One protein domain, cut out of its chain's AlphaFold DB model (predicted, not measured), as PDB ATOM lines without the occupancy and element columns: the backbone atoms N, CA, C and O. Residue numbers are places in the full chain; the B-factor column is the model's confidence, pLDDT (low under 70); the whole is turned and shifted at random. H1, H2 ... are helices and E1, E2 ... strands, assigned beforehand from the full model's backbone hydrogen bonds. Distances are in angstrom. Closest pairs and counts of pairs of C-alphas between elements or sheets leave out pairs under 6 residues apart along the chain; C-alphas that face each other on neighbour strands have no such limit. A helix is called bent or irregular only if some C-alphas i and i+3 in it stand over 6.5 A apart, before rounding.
ATOM      1  N   ASN A   6     177.233  89.145  81.992       83.06
ATOM      2  CA  ASN A   6     175.998  89.866  81.713       83.06
ATOM      3  C   ASN A   6     175.282  90.185  83.027       83.06
ATOM      4  O   ASN A   6     175.524  89.544  84.052       83.06
ATOM      5  N   VAL A   7     174.423  91.201  83.009       87.12
ATOM      6  CA  VAL A   7     173.663  91.612  84.196       87.12
ATOM      7  C   VAL A   7     172.213  91.205  84.002       87.12
ATOM      8  O   VAL A   7     171.569  91.667  83.065       87.12
ATOM      9  N   CYS A   8     171.698  90.363  84.889       88.06
ATOM     10  CA  CYS A   8     170.286  90.017  84.970       88.06
ATOM     11  C   CYS A   8     169.664  90.816  86.117       88.06
ATOM     12  O   CYS A   8     170.081  90.689  87.266       88.06
ATOM     13  N   ARG A   9     168.707  91.686  85.808       88.31
ATOM     14  CA  ARG A   9     167.964  92.484  86.780       88.31
ATOM     15  C   ARG A   9     166.595  91.854  86.977       88.31
ATOM     16  O   ARG A   9     165.822  91.753  86.029       88.31
ATOM     17  N   CYS A  10     166.321  91.454  88.204       86.50
ATOM     18  CA  CYS A  10     165.046  90.921  88.640       86.50
ATOM     19  C   CYS A  10     164.263  92.059  89.297       86.50
ATOM     20  O   CYS A  10     164.807  92.803  90.115       86.50
ATOM     21  N   ILE A  11     163.005  92.225  88.909       86.25
ATOM     22  CA  ILE A  11     162.098  93.202  89.502       86.25
ATOM     23  C   ILE A  11     160.890  92.430  89.999       86.25
ATOM     24  O   ILE A  11     160.197  91.769  89.224       86.25
ATOM     25  N   CYS A  12     160.661  92.505  91.301       82.94
ATOM     26  CA  CYS A  12     159.629  91.742  91.977       82.94
ATOM     27  C   CYS A  12     158.600  92.737  92.504       82.94
ATOM     28  O   CYS A  12     158.919  93.611  93.307       82.94
ATOM     29  N   GLY A  13     157.404  92.714  91.917       70.19
ATOM     30  CA  GLY A  13     156.360  93.681  92.232       70.19
ATOM     31  C   GLY A  13     155.578  93.276  93.475       70.19
ATOM     32  O   GLY A  13     155.051  92.176  93.482       70.19
ATOM     33  N   ASP A  14     155.513  94.165  94.477       62.03
ATOM     34  CA  ASP A  14     154.272  94.493  95.215       62.03
ATOM     35  C   ASP A  14     154.428  95.686  96.193       62.03
ATOM     36  O   ASP A  14     153.458  96.391  96.445       62.03
ATOM     37  N   HIS A  15     155.631  96.028  96.670       48.78
ATOM     38  CA  HIS A  15     155.949  97.280  97.396       48.78
ATOM     39  C   HIS A  15     157.430  97.263  97.806       48.78
ATOM     40  O   HIS A  15     157.929  96.176  98.075       48.78
ATOM     41  N   PRO A  16     158.079  98.430  98.022       53.62
ATOM     42  CA  PRO A  16     158.813  99.163  96.973       53.62
ATOM     43  C   PRO A  16     159.561  98.222  96.013       53.62
ATOM     44  O   PRO A  16     159.977  97.146  96.399       53.62
ATOM     45  N   GLN A  17     159.727  98.605  94.745       58.69
ATOM     46  CA  GLN A  17     160.419  97.772  93.752       58.69
ATOM     47  C   GLN A  17     161.843  97.408  94.203       58.69
ATOM     48  O   GLN A  17     162.790  98.161  93.944       58.69
ATOM     49  N   ASP A  18     161.998  96.238  94.819       65.12
ATOM     50  CA  ASP A  18     163.302  95.692  95.144       65.12
ATOM     51  C   ASP A  18     163.932  95.201  93.846       65.12
ATOM     52  O   ASP A  18     163.592  94.174  93.256       65.12
ATOM     53  N   ASN A  19     164.812  96.059  93.343       71.62
ATOM     54  CA  ASN A  19     165.594  95.832  92.148       71.62
ATOM     55  C   ASN A  19     166.825  95.029  92.537       71.62
ATOM     56  O   ASN A  19     167.829  95.592  92.979       71.62
ATOM     57  N   THR A  20     166.767  93.724  92.339       81.62
ATOM     58  CA  THR A  20     167.896  92.847  92.618       81.62
ATOM     59  C   THR A  20     168.628  92.510  91.323       81.62
ATOM     60  O   THR A  20     168.048  92.443  90.237       81.62
ATOM     61  N   THR A  21     169.954  92.389  91.398       85.19
ATOM     62  CA  THR A  21     170.788  92.136  90.216       85.19
ATOM     63  C   THR A  21     171.680  90.929  90.439       85.19
ATOM     64  O   THR A  21     172.268  90.772  91.504       85.19
ATOM     65  N   ILE A  22     171.771  90.080  89.420       86.06
ATOM     66  CA  ILE A  22     172.594  88.874  89.385       86.06
ATOM     67  C   ILE A  22     173.555  89.001  88.208       86.06
ATOM     68  O   ILE A  22     173.187  89.461  87.123       86.06
ATOM     69  N   LEU A  23     174.797  88.582  88.418       85.12
ATOM     70  CA  LEU A  23     175.767  88.426  87.345       85.12
ATOM     71  C   LEU A  23     175.643  87.019  86.770       85.12
ATOM     72  O   LEU A  23     175.784  86.041  87.498       85.12
ATOM     73  N   ILE A  24     175.403  86.928  85.466       86.12
ATOM     74  CA  ILE A  24     175.316  85.656  84.741       86.12
ATOM     75  C   ILE A  24     176.456  85.542  83.730       86.12
ATOM     76  O   ILE A  24     177.058  86.544  83.318       86.12
ATOM     77  N   SER A  25     176.778  84.310  83.342       82.00
ATOM     78  CA  SER A  25     177.874  84.040  82.415       82.00
ATOM     79  C   SER A  25     177.588  84.657  81.046       82.00
ATOM     80  O   SER A  25     176.501  84.507  80.494       82.00
ATOM     81  N   SER A  26     178.578  85.325  80.450       77.50
ATOM     82  CA  SER A  26     178.433  85.840  79.081       77.50
ATOM     83  C   SER A  26     178.353  84.736  78.025       77.50
ATOM     84  O   SER A  26     177.857  84.981  76.931       77.50
ATOM     85  N   THR A  27     178.797  83.516  78.347       77.69
ATOM     86  CA  THR A  27     178.847  82.395  77.392       77.69
ATOM     87  C   THR A  27     177.471  81.931  76.919       77.69
ATOM     88  O   THR A  27     177.348  81.491  75.783       77.69
ATOM     89  N   HIS A  28     176.448  82.021  77.772       73.62
ATOM     90  CA  HIS A  28     175.071  81.607  77.466       73.62
ATOM     91  C   HIS A  28     174.151  82.822  77.219       73.62
ATOM     92  O   HIS A  28     172.957  82.687  76.943       73.62
ATOM     93  N   GLY A  29     174.713  84.037  77.262       75.06
ATOM     94  CA  GLY A  29     173.996  85.273  76.964       75.06
ATOM     95  C   GLY A  29     172.868  85.572  77.955       75.06
ATOM     96  O   GLY A  29     172.954  85.275  79.143       75.06
ATOM     97  N   CYS A  30     171.798  86.184  77.454       82.62
ATOM     98  CA  CYS A  30     170.598  86.490  78.235       82.62
ATOM     99  C   CYS A  30     169.600  85.332  78.342       82.62
ATOM    100  O   CYS A  30     168.552  85.505  78.956       82.62
ATOM    101  N   GLN A  31     169.905  84.164  77.766       84.19
ATOM    102  CA  GLN A  31     169.003  83.009  77.806       84.19
ATOM    103  C   GLN A  31     168.855  82.438  79.222       84.19
ATOM    104  O   GLN A  31     167.795  81.929  79.574       84.19
ATOM    105  N   GLU A  32     169.889  82.578  80.053       84.50
ATOM    106  CA  GLU A  32     169.854  82.169  81.462       84.50
ATOM    107  C   GLU A  32     169.075  83.149  82.352       84.50
ATOM    108  O   GLU A  32     168.646  82.779  83.442       84.50
ATOM    109  N   CYS A  33     168.857  84.394  81.906       87.00
ATOM    110  CA  CYS A  33     168.114  85.391  82.675       87.00
ATOM    111  C   CYS A  33     166.609  85.147  82.537       87.00
ATOM    112  O   CYS A  33     165.956  85.666  81.631       87.00
ATOM    113  N   ASN A  34     166.054  84.344  83.443       88.50
ATOM    114  CA  ASN A  34     164.636  84.011  83.470       88.50
ATOM    115  C   ASN A  34     164.028  84.242  84.870       88.50
ATOM    116  O   ASN A  34     164.758  84.351  85.860       88.50
ATOM    117  N   PRO A  35     162.688  84.315  84.986       85.25
ATOM    118  CA  PRO A  35     162.034  84.520  86.278       85.25
ATOM    119  C   PRO A  35     162.326  83.402  87.288       85.25
ATOM    120  O   PRO A  35     162.421  83.668  88.480       85.25
ATOM    121  N   VAL A  36     162.524  82.165  86.820       87.94
ATOM    122  CA  VAL A  36     162.827  81.002  87.675       87.94
ATOM    123  C   VAL A  36     164.160  81.185  88.408       87.94
ATOM    124  O   VAL A  36     164.254  80.902  89.599       87.94
ATOM    125  N   LEU A  37     165.172  81.726  87.727       86.25
ATOM    126  CA  LEU A  37     166.472  82.054  88.304       86.25
ATOM    127  C   LEU A  37     166.329  83.125  89.392       86.25
ATOM    128  O   LEU A  37     166.897  82.984  90.471       86.25
ATOM    129  N   CYS A  38     165.532  84.163  89.131       84.69
ATOM    130  CA  CYS A  38     165.256  85.221  90.101       84.69
ATOM    131  C   CYS A  38     164.552  84.688  91.355       84.69
ATOM    132  O   CYS A  38     164.940  85.045  92.462       84.69
ATOM    133  N   LEU A  39     163.567  83.801  91.192       85.50
ATOM    134  CA  LEU A  39     162.842  83.164  92.298       85.50
ATOM    135  C   LEU A  39     163.738  82.254  93.144       85.50
ATOM    136  O   LEU A  39     163.586  82.190  94.359       85.50
ATOM    137  N   HIS A  40     164.682  81.559  92.508       86.38
ATOM    138  CA  HIS A  40     165.634  80.705  93.213       86.38
ATOM    139  C   HIS A  40     166.671  81.519  94.003       86.38
ATOM    140  O   HIS A  40     167.155  81.067  95.039       86.38
ATOM    141  N   HIS A  41     167.056  82.698  93.508       84.56
ATOM    142  CA  HIS A  41     168.113  83.506  94.118       84.56
ATOM    143  C   HIS A  41     167.595  84.531  95.136       84.56
ATOM    144  O   HIS A  41     168.301  84.846  96.092       84.56
ATOM    145  N   PHE A  42     166.369  85.032  94.958       83.19
ATOM    146  CA  PHE A  42     165.764  86.047  95.817       83.19
ATOM    147  C   PHE A  42     164.448  85.545  96.405       83.19
ATOM    148  O   PHE A  42     163.446  85.384  95.706       83.19
ATOM    149  N   GLN A  43     164.439  85.341  97.722       77.38
ATOM    150  CA  GLN A  43     163.248  84.895  98.446       77.38
ATOM    151  C   GLN A  43     162.122  85.938  98.398       77.38
ATOM    152  O   GLN A  43     160.955  85.566  98.292       77.38
ATOM    153  N   ASP A  44     162.458  87.227  98.352       75.44
ATOM    154  CA  ASP A  44     161.482  88.324  98.258       75.44
ATOM    155  C   ASP A  44     160.657  88.245  96.964       75.44
ATOM    156  O   ASP A  44     159.455  88.507  96.947       75.44
ATOM    157  N   CYS A  45     161.270  87.757  95.883       74.06
ATOM    158  CA  CYS A  45     160.586  87.513  94.618       74.06
ATOM    159  C   CYS A  45     159.608  86.340  94.684       74.06
ATOM    160  O   CYS A  45     158.565  86.371  94.031       74.06
ATOM    161  N   SER A  46     159.924  85.313  95.478       73.50
ATOM    162  CA  SER A  46     159.015  84.183  95.699       73.50
ATOM    163  C   SER A  46     157.783  84.591  96.508       73.50
ATOM    164  O   SER A  46     156.680  84.123  96.229       73.50
ATOM    165  N   MET A  47     157.953  85.526  97.449       70.56
ATOM    166  CA  MET A  47     156.860  86.110  98.227       70.56
ATOM    167  C   MET A  47     155.976  87.010  97.357       70.56
ATOM    168  O   MET A  47     154.758  86.920  97.436       70.56
ATOM    169  N   ALA A  48     156.559  87.815  96.466       70.00
ATOM    170  CA  ALA A  48     155.788  88.606  95.504       70.00
ATOM    171  C   ALA A  48     154.902  87.716  94.610       70.00
ATOM    172  O   ALA A  48     153.715  87.978  94.436       70.00
ATOM    173  N   GLN A  49     155.437  86.599  94.104       69.50
ATOM    174  CA  GLN A  49     154.672  85.693  93.242       69.50
ATOM    175  C   GLN A  49     153.477  85.042  93.961       69.50
ATOM    176  O   GLN A  49     152.420  84.866  93.353       69.50
ATOM    177  N   THR A  50     153.614  84.687  95.244       69.50
ATOM    178  CA  THR A  50     152.518  84.082  96.023       69.50
ATOM    179  C   THR A  50     151.395  85.066  96.347       69.50
ATOM    180  O   THR A  50     150.263  84.630  96.548       69.50
ATOM    181  N   HIS A  51     151.671  86.372  96.331       69.31
ATOM    182  CA  HIS A  51     150.682  87.436  96.545       69.31
ATOM    183  C   HIS A  51     150.020  87.927  95.244       69.31
ATOM    184  O   HIS A  51     149.112  88.754  95.287       69.31
ATOM    185  N   GLY A  52     150.407  87.365  94.091       66.38
ATOM    186  CA  GLY A  52     149.898  87.763  92.775       66.38
ATOM    187  C   GLY A  52     150.730  88.848  92.080       66.38
ATOM    188  O   GLY A  52     150.346  89.305  91.002       66.38
ATOM    189  N   GLY A  53     151.872  89.225  92.656       70.50
ATOM    190  CA  GLY A  53     152.842  90.140  92.076       70.50
ATOM    191  C   GLY A  53     153.527  89.578  90.827       70.50
ATOM    192  O   GLY A  53     153.794  88.378  90.698       70.50
ATOM    193  N   ALA A  54     153.835  90.460  89.872       76.56
ATOM    194  CA  ALA A  54     154.559  90.095  88.658       76.56
ATOM    195  C   ALA A  54     156.080  90.140  88.887       76.56
ATOM    196  O   ALA A  54     156.617  91.143  89.360       76.56
ATOM    197  N   VAL A  55     156.779  89.071  88.491       81.56
ATOM    198  CA  VAL A  55     158.247  89.039  88.412       81.56
ATOM    199  C   VAL A  55     158.657  89.369  86.984       81.56
ATOM    200  O   VAL A  55     158.399  88.592  86.061       81.56
ATOM    201  N   THR A  56     159.302  90.515  86.790       85.25
ATOM    202  CA  THR A  56     159.860  90.902  85.493       85.25
ATOM    203  C   THR A  56     161.375  90.778  85.512       85.25
ATOM    204  O   THR A  56     162.045  91.026  86.516       85.25
ATOM    205  N   VAL A  57     161.927  90.342  84.382       87.56
ATOM    206  CA  VAL A  57     163.365  90.133  84.220       87.56
ATOM    207  C   VAL A  57     163.888  90.982  83.077       87.56
ATOM    208  O   VAL A  57     163.326  91.007  81.983       87.56
ATOM    209  N   HIS A  58     164.983  91.682  83.339       88.00
ATOM    210  CA  HIS A  58     165.679  92.505  82.366       88.00
ATOM    211  C   HIS A  58     167.123  92.051  82.273       88.00
ATOM    212  O   HIS A  58     167.891  92.195  83.221       88.00
ATOM    213  N   CYS A  59     167.515  91.544  81.112       86.44
ATOM    214  CA  CYS A  59     168.900  91.195  80.866       86.44
ATOM    215  C   CYS A  59     169.619  92.296  80.090       86.44
ATOM    216  O   CYS A  59     169.130  92.790  79.075       86.44
ATOM    217  N   ILE A  60     170.808  92.651  80.564       83.94
ATOM    218  CA  ILE A  60     171.736  93.554  79.899       83.94
ATOM    219  C   ILE A  60     172.899  92.705  79.398       83.94
ATOM    220  O   ILE A  60     173.804  92.342  80.160       83.94
ATOM    221  N   ASP A  61     172.864  92.407  78.102       80.19
ATOM    222  CA  ASP A  61     173.958  91.742  77.408       80.19
ATOM    223  C   ASP A  61     175.105  92.738  77.183       80.19
ATOM    224  O   ASP A  61     175.055  93.605  76.305       80.19
ATOM    225  N   ARG A  62     176.161  92.620  77.993       71.12
ATOM    226  CA  ARG A  62     177.367  93.452  77.865       71.12
ATOM    227  C   ARG A  62     178.250  93.021  76.695       71.12
ATOM    228  O   ARG A  62     179.152  93.765  76.304       71.12
ATOM    229  N   THR A  63     178.005  91.837  76.144       68.81
ATOM    230  CA  THR A  63     178.675  91.310  74.954       68.81
ATOM    231  C   THR A  63     177.939  91.608  73.657       68.81
ATOM    232  O   THR A  63     178.486  91.324  72.590       68.81
ATOM    233  N   ALA A  64     176.762  92.241  73.722       69.12
ATOM    234  CA  ALA A  64     176.011  92.623  72.539       69.12
ATOM    235  C   ALA A  64     176.904  93.419  71.573       69.12
ATOM    236  O   ALA A  64     177.405  94.506  71.877       69.12
TER     237      ALA A  64
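This is residues 6 to 64 of the 106 residues of the protein "Hypothetical protein" of Symbiodinium sp. CCMP2592 (UniProt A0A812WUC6). A strongly twisted, antiparallel three-stranded sheet, E2 - E1 - E3, has three short helices strung along one face, making two layers. The 59 printed residues hold E1, E2, H1, H2, H3 and E3 in that order, class mixed. The whole is compact, radius of gyration of the C-alphas 11.4 A, yet elongated, 35 by 18 by 13 A.

E1, residues 6 to 12, 19.4 A, begins at C-alpha 6 (175.998, 89.866, 81.713). E2 is residues 18 to 25, 22.6 A. H1, 26 to 32, H2, 35 to 41, and H3, 43 to 50, measure 9.6 A, 10.0 A and 11.0 A. E3, 55 to 60, 16.6 A, ends at C-alpha 60 (171.736, 93.554, 79.899).

Inner strand E1 forms a hairpin with E2 (N 8 to O 22, 2.8 A) and is antiparallel to E3 (N 9 to O 58, 2.8 A). H1 is irregular, C-alphas 27 and 30 being 9.2 A apart, with 0 of 3 O i to N i+4 and 2 of 4 O i to N i+3 pairs within hydrogen-bond range; in H2 and H3 every O i to N i+4 pair is. H2 runs across E1, 89 degrees on the local plane; H2 and H3 touch only at the corner, closest C-alphas Leu 39 and Ser 46, 5.2 A.

The printed part has no cut; its links are tight. Residues 14 to 18, 49 to 52 and 63 to 64 have pLDDT under 70.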